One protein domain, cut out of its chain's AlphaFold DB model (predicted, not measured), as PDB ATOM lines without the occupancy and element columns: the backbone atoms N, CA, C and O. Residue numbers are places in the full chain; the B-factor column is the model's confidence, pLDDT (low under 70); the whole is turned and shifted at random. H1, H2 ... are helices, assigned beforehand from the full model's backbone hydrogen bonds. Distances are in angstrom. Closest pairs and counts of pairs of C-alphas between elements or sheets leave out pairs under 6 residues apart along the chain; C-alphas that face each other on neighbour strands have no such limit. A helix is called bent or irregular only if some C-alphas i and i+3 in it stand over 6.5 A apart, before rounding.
ATOM      1  N   LYS A 901      -3.168 -16.495  -0.955       85.31
ATOM      2  CA  LYS A 901      -1.890 -16.306  -0.229       85.31
ATOM      3  C   LYS A 901      -0.929 -15.333  -0.909       85.31
ATOM      4  O   LYS A 901      -0.090 -14.737  -0.248       85.31
ATOM      5  N   GLU A 902      -1.059 -15.150  -2.213       85.56
ATOM      6  CA  GLU A 902      -0.243 -14.228  -3.005       85.56
ATOM      7  C   GLU A 902      -0.508 -12.792  -2.520       85.56
ATOM      8  O   GLU A 902       0.406 -12.037  -2.189       85.56
ATOM      9  N   THR A 903      -1.789 -12.487  -2.295       86.81
ATOM     10  CA  THR A 903      -2.272 -11.248  -1.681       86.81
ATOM     11  C   THR A 903      -1.680 -11.019  -0.280       86.81
ATOM     12  O   THR A 903      -1.378  -9.877   0.061       86.81
ATOM     13  N   VAL A 904      -1.461 -12.077   0.530       85.69
ATOM     14  CA  VAL A 904      -0.873 -11.992   1.896       85.69
ATOM     15  C   VAL A 904       0.452 -11.247   1.872       85.69
ATOM     16  O   VAL A 904       0.671 -10.313   2.644       85.69
ATOM     17  N   GLN A 905       1.322 -11.676   0.965       87.25
ATOM     18  CA  GLN A 905       2.680 -11.173   0.823       87.25
ATOM     19  C   GLN A 905       2.663  -9.725   0.317       87.25
ATOM     20  O   GLN A 905       3.430  -8.895   0.800       87.25
ATOM     21  N   GLU A 906       1.723  -9.392  -0.567       90.31
ATOM     22  CA  GLU A 906       1.600  -8.068  -1.174       90.31
ATOM     23  C   GLU A 906       1.195  -6.962  -0.178       90.31
ATOM     24  O   GLU A 906       1.742  -5.859  -0.234       90.31
ATOM     25  N   PHE A 907       0.320  -7.233   0.801       88.81
ATOM     26  CA  PHE A 907       0.072  -6.285   1.909       88.81
ATOM     27  C   PHE A 907       1.240  -6.201   2.872       88.81
ATOM     28  O   PHE A 907       1.544  -5.105   3.335       88.81
ATOM     29  N   ILE A 908       1.875  -7.330   3.208       88.88
ATOM     30  CA  ILE A 908       3.022  -7.321   4.122       88.88
ATOM     31  C   ILE A 908       4.127  -6.453   3.515       88.88
ATOM     32  O   ILE A 908       4.663  -5.591   4.207       88.88
ATOM     33  N   GLU A 909       4.381  -6.573   2.212       90.56
ATOM     34  CA  GLU A 909       5.379  -5.766   1.511       90.56
ATOM     35  C   GLU A 909       4.920  -4.319   1.252       90.56
ATOM     36  O   GLU A 909       5.706  -3.388   1.428       90.56
ATOM     37  N   THR A 910       3.640  -4.081   0.944       91.44
ATOM     38  CA  THR A 910       3.058  -2.720   0.865       91.44
ATOM     39  C   THR A 910       3.126  -1.995   2.214       91.44
ATOM     40  O   THR A 910       3.356  -0.788   2.269       91.44
ATOM     41  N   THR A 911       2.959  -2.721   3.319       89.75
ATOM     42  CA  THR A 911       3.063  -2.187   4.681       89.75
ATOM     43  C   THR A 911       4.527  -1.972   5.059       89.75
ATOM     44  O   THR A 911       4.881  -0.899   5.541       89.75
ATOM     45  N   ARG A 912       5.410  -2.938   4.765       89.12
ATOM     46  CA  ARG A 912       6.856  -2.845   5.017       89.12
ATOM     47  C   ARG A 912       7.482  -1.667   4.276       89.12
ATOM     48  O   ARG A 912       8.171  -0.869   4.900       89.12
ATOM     49  N   SER A 913       7.205  -1.514   2.983       90.62
ATOM     50  CA  SER A 913       7.735  -0.416   2.158       90.62
ATOM     51  C   SER A 913       7.265   0.973   2.613       90.62
ATOM     52  O   SER A 913       8.039   1.922   2.521       90.62
ATOM     53  N   LYS A 914       6.051   1.096   3.170       90.56
ATOM     54  CA  LYS A 914       5.542   2.353   3.752       90.56
ATOM     55  C   LYS A 914       6.076   2.643   5.158       90.56
ATOM     56  O   LYS A 914       6.381   3.791   5.458       90.56
ATOM     57  N   LEU A 915       6.194   1.631   6.021       90.88
ATOM     58  CA  LEU A 915       6.626   1.820   7.413       90.88
ATOM     59  C   LEU A 915       8.151   1.869   7.582       90.88
ATOM     60  O   LEU A 915       8.626   2.476   8.541       90.88
ATOM     61  N   LYS A 916       8.934   1.260   6.682       91.75
ATOM     62  CA  LYS A 916      10.401   1.195   6.808       91.75
ATOM     63  C   LYS A 916      11.077   2.580   6.862       91.75
ATOM     64  O   LYS A 916      11.895   2.748   7.760       91.75
ATOM     65  N   PRO A 917      10.725   3.583   6.029       93.06
ATOM     66  CA  PRO A 917      11.317   4.922   6.133       93.06
ATOM     67  C   PRO A 917      11.009   5.616   7.469       93.06
ATOM     68  O   PRO A 917      11.901   6.207   8.069       93.06
ATOM     69  N   ILE A 918       9.773   5.484   7.968       92.00
ATOM     70  CA  ILE A 918       9.335   6.054   9.254       92.00
ATOM     71  C   ILE A 918      10.083   5.380  10.414       92.00
ATOM     72  O   ILE A 918      10.572   6.043  11.324       92.00
ATOM     73  N   HIS A 919      10.239   4.055  10.360       89.50
ATOM     74  CA  HIS A 919      11.050   3.304  11.317       89.50
ATOM     75  C   HIS A 919      12.524   3.742  11.289       89.50
ATOM     76  O   HIS A 919      13.115   3.943  12.346       89.50
ATOM     77  N   ASP A 920      13.107   3.945  10.105       92.44
ATOM     78  CA  ASP A 920      14.506   4.362   9.948       92.44
ATOM     79  C   ASP A 920      14.763   5.817  10.375       92.44
ATOM     80  O   ASP A 920      15.890   6.160  10.730       92.44
ATOM     81  N   GLU A 921      13.746   6.681  10.350       92.75
ATOM     82  CA  GLU A 921      13.775   8.018  10.960       92.75
ATOM     83  C   GLU A 921      13.676   7.926  12.487       92.75
ATOM     84  O   GLU A 921      14.577   8.386  13.188       92.75
ATOM     85  N   ASN A 922      12.667   7.223  13.010       92.00
ATOM     86  CA  ASN A 922      12.471   7.048  14.452       92.00
ATOM     87  C   ASN A 922      13.688   6.398  15.136       92.00
ATOM     88  O   ASN A 922      14.084   6.817  16.222       92.00
ATOM     89  N   ILE A 923      14.325   5.406  14.500       93.00
ATOM     90  CA  ILE A 923      15.553   4.784  15.015       93.00
ATOM     91  C   ILE A 923      16.746   5.749  14.950       93.00
ATOM     92  O   ILE A 923      17.548   5.747  15.882       93.00
ATOM     93  N   ARG A 924      16.869   6.611  13.927       93.44
ATOM     94  CA  ARG A 924      17.922   7.648  13.891       93.44
ATOM     95  C   ARG A 924      17.745   8.671  15.013       93.44
ATOM     96  O   ARG A 924      18.709   8.938  15.728       93.44
ATOM     97  N   GLN A 925      16.529   9.172  15.223       93.62
ATOM     98  CA  GLN A 925      16.226  10.117  16.304       93.62
ATOM     99  C   GLN A 925      16.467   9.498  17.688       93.62
ATOM    100  O   GLN A 925      17.114  10.111  18.536       93.62
ATOM    101  N   LEU A 926      16.034   8.251  17.899       94.88
ATOM    102  CA  LEU A 926      16.277   7.538  19.154       94.88
ATOM    103  C   LEU A 926      17.769   7.230  19.373       94.88
ATOM    104  O   LEU A 926      18.234   7.251  20.509       94.88
ATOM    105  N   THR A 927      18.532   6.986  18.300       94.81
ATOM    106  CA  THR A 927      19.990   6.787  18.369       94.81
ATOM    107  C   THR A 927      20.701   8.080  18.775       94.81
ATOM    108  O   THR A 927      21.548   8.046  19.663       94.81
ATOM    109  N   ALA A 928      20.313   9.228  18.210       93.62
ATOM    110  CA  ALA A 928      20.843  10.531  18.618       93.62
ATOM    111  C   ALA A 928      20.517  10.849  20.092       93.62
ATOM    112  O   ALA A 928      21.405  11.246  20.843       93.62
ATOM    113  N   TYR A 929      19.283  10.587  20.536       94.50
ATOM    114  CA  TYR A 929      18.881  10.732  21.941       94.50
ATOM    115  C   TYR A 929      19.699   9.831  22.885       94.50
ATOM    116  O   TYR A 929      20.177  10.283  23.925       94.50
ATOM    117  N   ALA A 930      19.915   8.566  22.506       94.31
ATOM    118  CA  ALA A 930      20.746   7.634  23.267       94.31
ATOM    119  C   ALA A 930      22.211   8.097  23.360       94.31
ATOM    120  O   ALA A 930      22.841   7.924  24.400       94.31
ATOM    121  N   GLN A 931      22.753   8.716  22.308       93.88
ATOM    122  CA  GLN A 931      24.097   9.303  22.322       93.88
ATOM    123  C   GLN A 931      24.176  10.568  23.192       93.88
ATOM    124  O   GLN A 931      25.169  10.751  23.887       93.88
ATOM    125  N   GLU A 932      23.138  11.412  23.197       93.19
ATOM    126  CA  GLU A 932      23.073  12.628  24.023       93.19
ATOM    127  C   GLU A 932      22.967  12.313  25.525       93.19
ATOM    128  O   GLU A 932      23.657  12.922  26.339       93.19
ATOM    129  N   LYS A 933      22.100  11.362  25.903       90.38
ATOM    130  CA  LYS A 933      21.798  11.047  27.312       90.38
ATOM    131  C   LYS A 933      22.705   9.984  27.939       90.38
ATOM    132  O   LYS A 933      22.652   9.785  29.150       90.38
ATOM    133  N   SER A 934      23.502   9.264  27.152       87.06
ATOM    134  CA  SER A 934      24.382   8.211  27.666       87.06
ATOM    135  C   SER A 934      25.731   8.761  28.127       87.06
ATOM    136  O   SER A 934      26.451   9.395  27.361       87.06
ATOM    137  N   ASN A 935      26.166   8.350  29.322       83.75
ATOM    138  CA  ASN A 935      27.550   8.524  29.794       83.75
ATOM    139  C   ASN A 935      28.592   7.754  28.944       83.75
ATOM    140  O   ASN A 935      29.792   7.830  29.202       83.75
ATOM    141  N   LYS A 936      28.144   6.986  27.942       85.88
ATOM    142  CA  LYS A 936      28.954   6.185  27.021       85.88
ATOM    143  C   LYS A 936      28.396   6.262  25.582       85.88
ATOM    144  O   LYS A 936      27.861   5.270  25.081       85.88
ATOM    145  N   PRO A 937      28.512   7.396  24.869       84.56
ATOM    146  CA  PRO A 937      27.912   7.560  23.537       84.56
ATOM    147  C   PRO A 937      28.392   6.521  22.505       84.56
ATOM    148  O   PRO A 937      27.621   6.114  21.641       84.56
ATOM    149  N   LYS A 938      29.632   6.021  22.633       85.75
ATOM    150  CA  LYS A 938      30.209   4.999  21.736       85.75
ATOM    151  C   LYS A 938      29.506   3.634  21.783       85.75
ATOM    152  O   LYS A 938      29.508   2.926  20.784       85.75
ATOM    153  N   GLU A 939      28.868   3.267  22.900       83.56
ATOM    154  CA  GLU A 939      28.063   2.029  22.979       83.56
ATOM    155  C   GLU A 939      26.747   2.136  22.180       83.56
ATOM    156  O   GLU A 939      26.067   1.134  21.956       83.56
ATOM    157  N   TYR A 940      26.409   3.343  21.705       90.94
ATOM    158  CA  TYR A 940      25.162   3.670  21.018       90.94
ATOM    159  C   TYR A 940      25.388   4.344  19.651       90.94
ATOM    160  O   TYR A 940      24.503   5.031  19.148       90.94
ATOM    161  N   GLU A 941      26.530   4.103  18.988       86.38
ATOM    162  CA  GLU A 941      26.754   4.498  17.578       86.38
ATOM    163  C   GLU A 941      25.682   3.920  16.632       86.38
ATOM    164  O   GLU A 941      25.321   4.535  15.629       86.38
ATOM    165  N   LYS A 942      25.119   2.757  16.986       89.56
ATOM    166  CA  LYS A 942      23.939   2.162  16.353       89.56
ATOM    167  C   LYS A 942      23.130   1.382  17.388       89.56
ATOM    168  O   LYS A 942      23.619   0.378  17.905       89.56
ATOM    169  N   LEU A 943      21.884   1.794  17.638       91.88
ATOM    170  CA  LEU A 943      20.962   1.052  18.506       91.88
ATOM    171  C   LEU A 943      20.723  -0.378  18.003       91.88
ATOM    172  O   LEU A 943      20.518  -0.606  16.808       91.88
ATOM    173  N   GLN A 944      20.706  -1.327  18.937       93.94
ATOM    174  CA  GLN A 944      20.341  -2.720  18.691       93.94
ATOM    175  C   GLN A 944      18.916  -2.996  19.193       93.94
ATOM    176  O   GLN A 944      18.341  -2.210  19.947       93.94
ATOM    177  N   SER A 945      18.325  -4.131  18.809       92.25
ATOM    178  CA  SER A 945      16.932  -4.470  19.149       92.25
ATOM    179  C   SER A 945      16.636  -4.482  20.658       92.25
ATOM    180  O   SER A 945      15.529  -4.140  21.064       92.25
ATOM    181  N   TRP A 946      17.632  -4.819  21.485       94.31
ATOM    182  CA  TRP A 946      17.563  -4.816  22.954       94.31
ATOM    183  C   TRP A 946      17.755  -3.429  23.600       94.31
ATOM    184  O   TRP A 946      17.638  -3.294  24.815       94.31
ATOM    185  N   ASP A 947      18.048  -2.388  22.817       94.00
ATOM    186  CA  ASP A 947      18.220  -1.012  23.303       94.00
ATOM    187  C   ASP A 947      16.987  -0.131  23.050       94.00
ATOM    188  O   ASP A 947      16.745   0.825  23.787       94.00
ATOM    189  N   VAL A 948      16.187  -0.454  22.025       94.25
ATOM    190  CA  VAL A 948      15.061   0.380  21.560       94.25
ATOM    191  C   VAL A 948      13.999   0.587  22.643       94.25
ATOM    192  O   VAL A 948      13.510   1.702  22.808       94.25
ATOM    193  N   ALA A 949      13.635  -0.459  23.389       93.50
ATOM    194  CA  ALA A 949      12.604  -0.366  24.425       93.50
ATOM    195  C   ALA A 949      13.049   0.519  25.604       93.50
ATOM    196  O   ALA A 949      12.303   1.412  26.005       93.50
ATOM    197  N   TYR A 950      14.282   0.338  26.086       92.81
ATOM    198  CA  TYR A 950      14.869   1.123  27.171       92.81
ATOM    199  C   TYR A 950      15.004   2.605  26.810       92.81
ATOM    200  O   TYR A 950      14.514   3.469  27.536       92.81
ATOM    201  N   TRP A 951      15.594   2.926  25.654       93.50
ATOM    202  CA  TRP A 951      15.750   4.328  25.260       93.50
ATOM    203  C   TRP A 951      14.416   4.999  24.941       93.50
ATOM    204  O   TRP A 951      14.233   6.160  25.298       93.50
ATOM    205  N   ARG A 952      13.445   4.272  24.363       93.81
ATOM    206  CA  ARG A 952      12.074   4.779  24.197       93.81
ATOM    207  C   ARG A 952      11.407   5.033  25.550       93.81
ATOM    208  O   ARG A 952      10.687   6.018  25.686       93.81
ATOM    209  N   HIS A 953      11.643   4.179  26.547       89.62
ATOM    210  CA  HIS A 953      11.135   4.386  27.901       89.62
ATOM    211  C   HIS A 953      11.757   5.629  28.549       89.62
ATOM    212  O   HIS A 953      11.011   6.499  28.993       89.62
ATOM    213  N   LYS A 954      13.090   5.783  28.513       89.69
ATOM    214  CA  LYS A 954      13.785   6.987  29.007       89.69
ATOM    215  C   LYS A 954      13.325   8.265  28.298       89.69
ATOM    216  O   LYS A 954      13.027   9.245  28.965       89.69
ATOM    217  N   GLN A 955      13.185   8.250  26.972       91.25
ATOM    218  CA  GLN A 955      12.658   9.388  26.205       91.25
ATOM    219  C   GLN A 955      11.220   9.744  26.621       91.25
ATOM    220  O   GLN A 955      10.878  10.916  26.754       91.25
ATOM    221  N   CYS A 956      10.384   8.735  26.880       85.75
ATOM    222  CA  CYS A 956       9.024   8.919  27.381       85.75
ATOM    223  C   CYS A 956       9.002   9.479  28.821       85.75
ATOM    224  O   CYS A 956       8.192  10.352  29.125       85.75
ATOM    225  N   GLN A 957       9.922   9.037  29.691       82.50
ATOM    226  CA  GLN A 957      10.095   9.572  31.048       82.50
ATOM    227  C   GLN A 957      10.551  11.037  31.051       82.50
ATOM    228  O   GLN A 957       9.942  11.840  31.758       82.50
ATOM    229  N   ASP A 958      11.562  11.415  30.262       85.62
ATOM    230  CA  ASP A 958      12.002  12.812  30.122       85.62
ATOM    231  C   ASP A 958      10.848  13.702  29.623       85.62
ATOM    232  O   ASP A 958      10.582  14.767  30.192       85.62
ATOM    233  N   LEU A 959      10.085  13.230  28.626       82.06
ATOM    234  CA  LEU A 959       8.890  13.919  28.130       82.06
ATOM    235  C   LEU A 959       7.832  14.091  29.235       82.06
ATOM    236  O   LEU A 959       7.441  15.223  29.518       82.06
ATOM    237  N   TYR A 960       7.399  13.024  29.914       77.69
ATOM    238  CA  TYR A 960       6.395  13.131  30.985       77.69
ATOM    239  C   TYR A 960       6.875  13.957  32.189       77.69
ATOM    240  O   TYR A 960       6.069  14.666  32.792       77.69
ATOM    241  N   SER A 961       8.173  13.942  32.503       76.75
ATOM    242  CA  SER A 961       8.768  14.767  33.566       76.75
ATOM    243  C   SER A 961       8.745  16.251  33.204       76.75
ATOM    244  O   SER A 961       8.381  17.085  34.034       76.75
TER     245      SER A 961
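What this domain is: This is residues 901 to 961 of the 1021 residues of the protein "Hypothetical protein" of Rotaria sp. Silwood2 (UniProt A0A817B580). One long bent helix, H1, makes the length of the domain; near its far end the short helix H2 packs on it at one place and H3 crosses it steeply at another. The first part of H1, residues 901 to 922, sticks out as a free arm, and the last residues of H3, 956 to 961, stick out as a shorter one. The printed part has 61 residues with three named helices in the order H1, H2, H3 and no named strand, and its class is all helix. It is loose, with a radius of gyration of the C-alphas of 15.2 A, and elongated, spanning 48 by 27 by 17 A.

Where its parts are: Find C-alpha 901 at (-1.890, -16.306, -0.229), where H1, residues 901 to 933, begins. By its hydrogen bonds it was assigned as one helix, but it is bent: C-alphas 914 and 917 are 6.8 A apart. Its arms are H1a, residues 901 to 914, 20.5 A long, and H1b, residues 917 to 933, 24.4 A long, ending at C-alpha 933 at (21.798, 11.047, 27.312). Next come H2, residues 937 to 940, 5.4 A long, and H3, residues 948 to 961, 19.8 A long, which ends at C-alpha 961 at (8.768, 14.767, 33.566).

How they stand to each other: Start at the bend, where H1a and H1b stand at a steep tilt of 45 degrees. With residues 927 to 931 alone H1b touches H2; their closest C-alphas, of Gln 931 and Pro 937, are 4.4 A apart. With residues 923 to 930 alone H1b touches H3; their closest C-alphas, of Ala 930 and Trp 951, are 6.3 A apart. H1b and H3 run the same way at a steep tilt of 68 degrees, only just short of about perpendicular. H1a is apart from H2 and H3, and H2 is apart from H3. In H1b and H3 every O i to N i+4 pair is within hydrogen-bond range, in H1a 9 of 10 are, and H2 is too short for such a pair.

The domain as a whole: Look at Lys 901 and Asn 935 for the two C-alphas farthest apart, 48.8 A. The printed part has no cut; the link from H1 to H2 is tight and that from H2 to H3 is short. The mean pLDDT of the printed part is 89.8, and no printed residue is under 70.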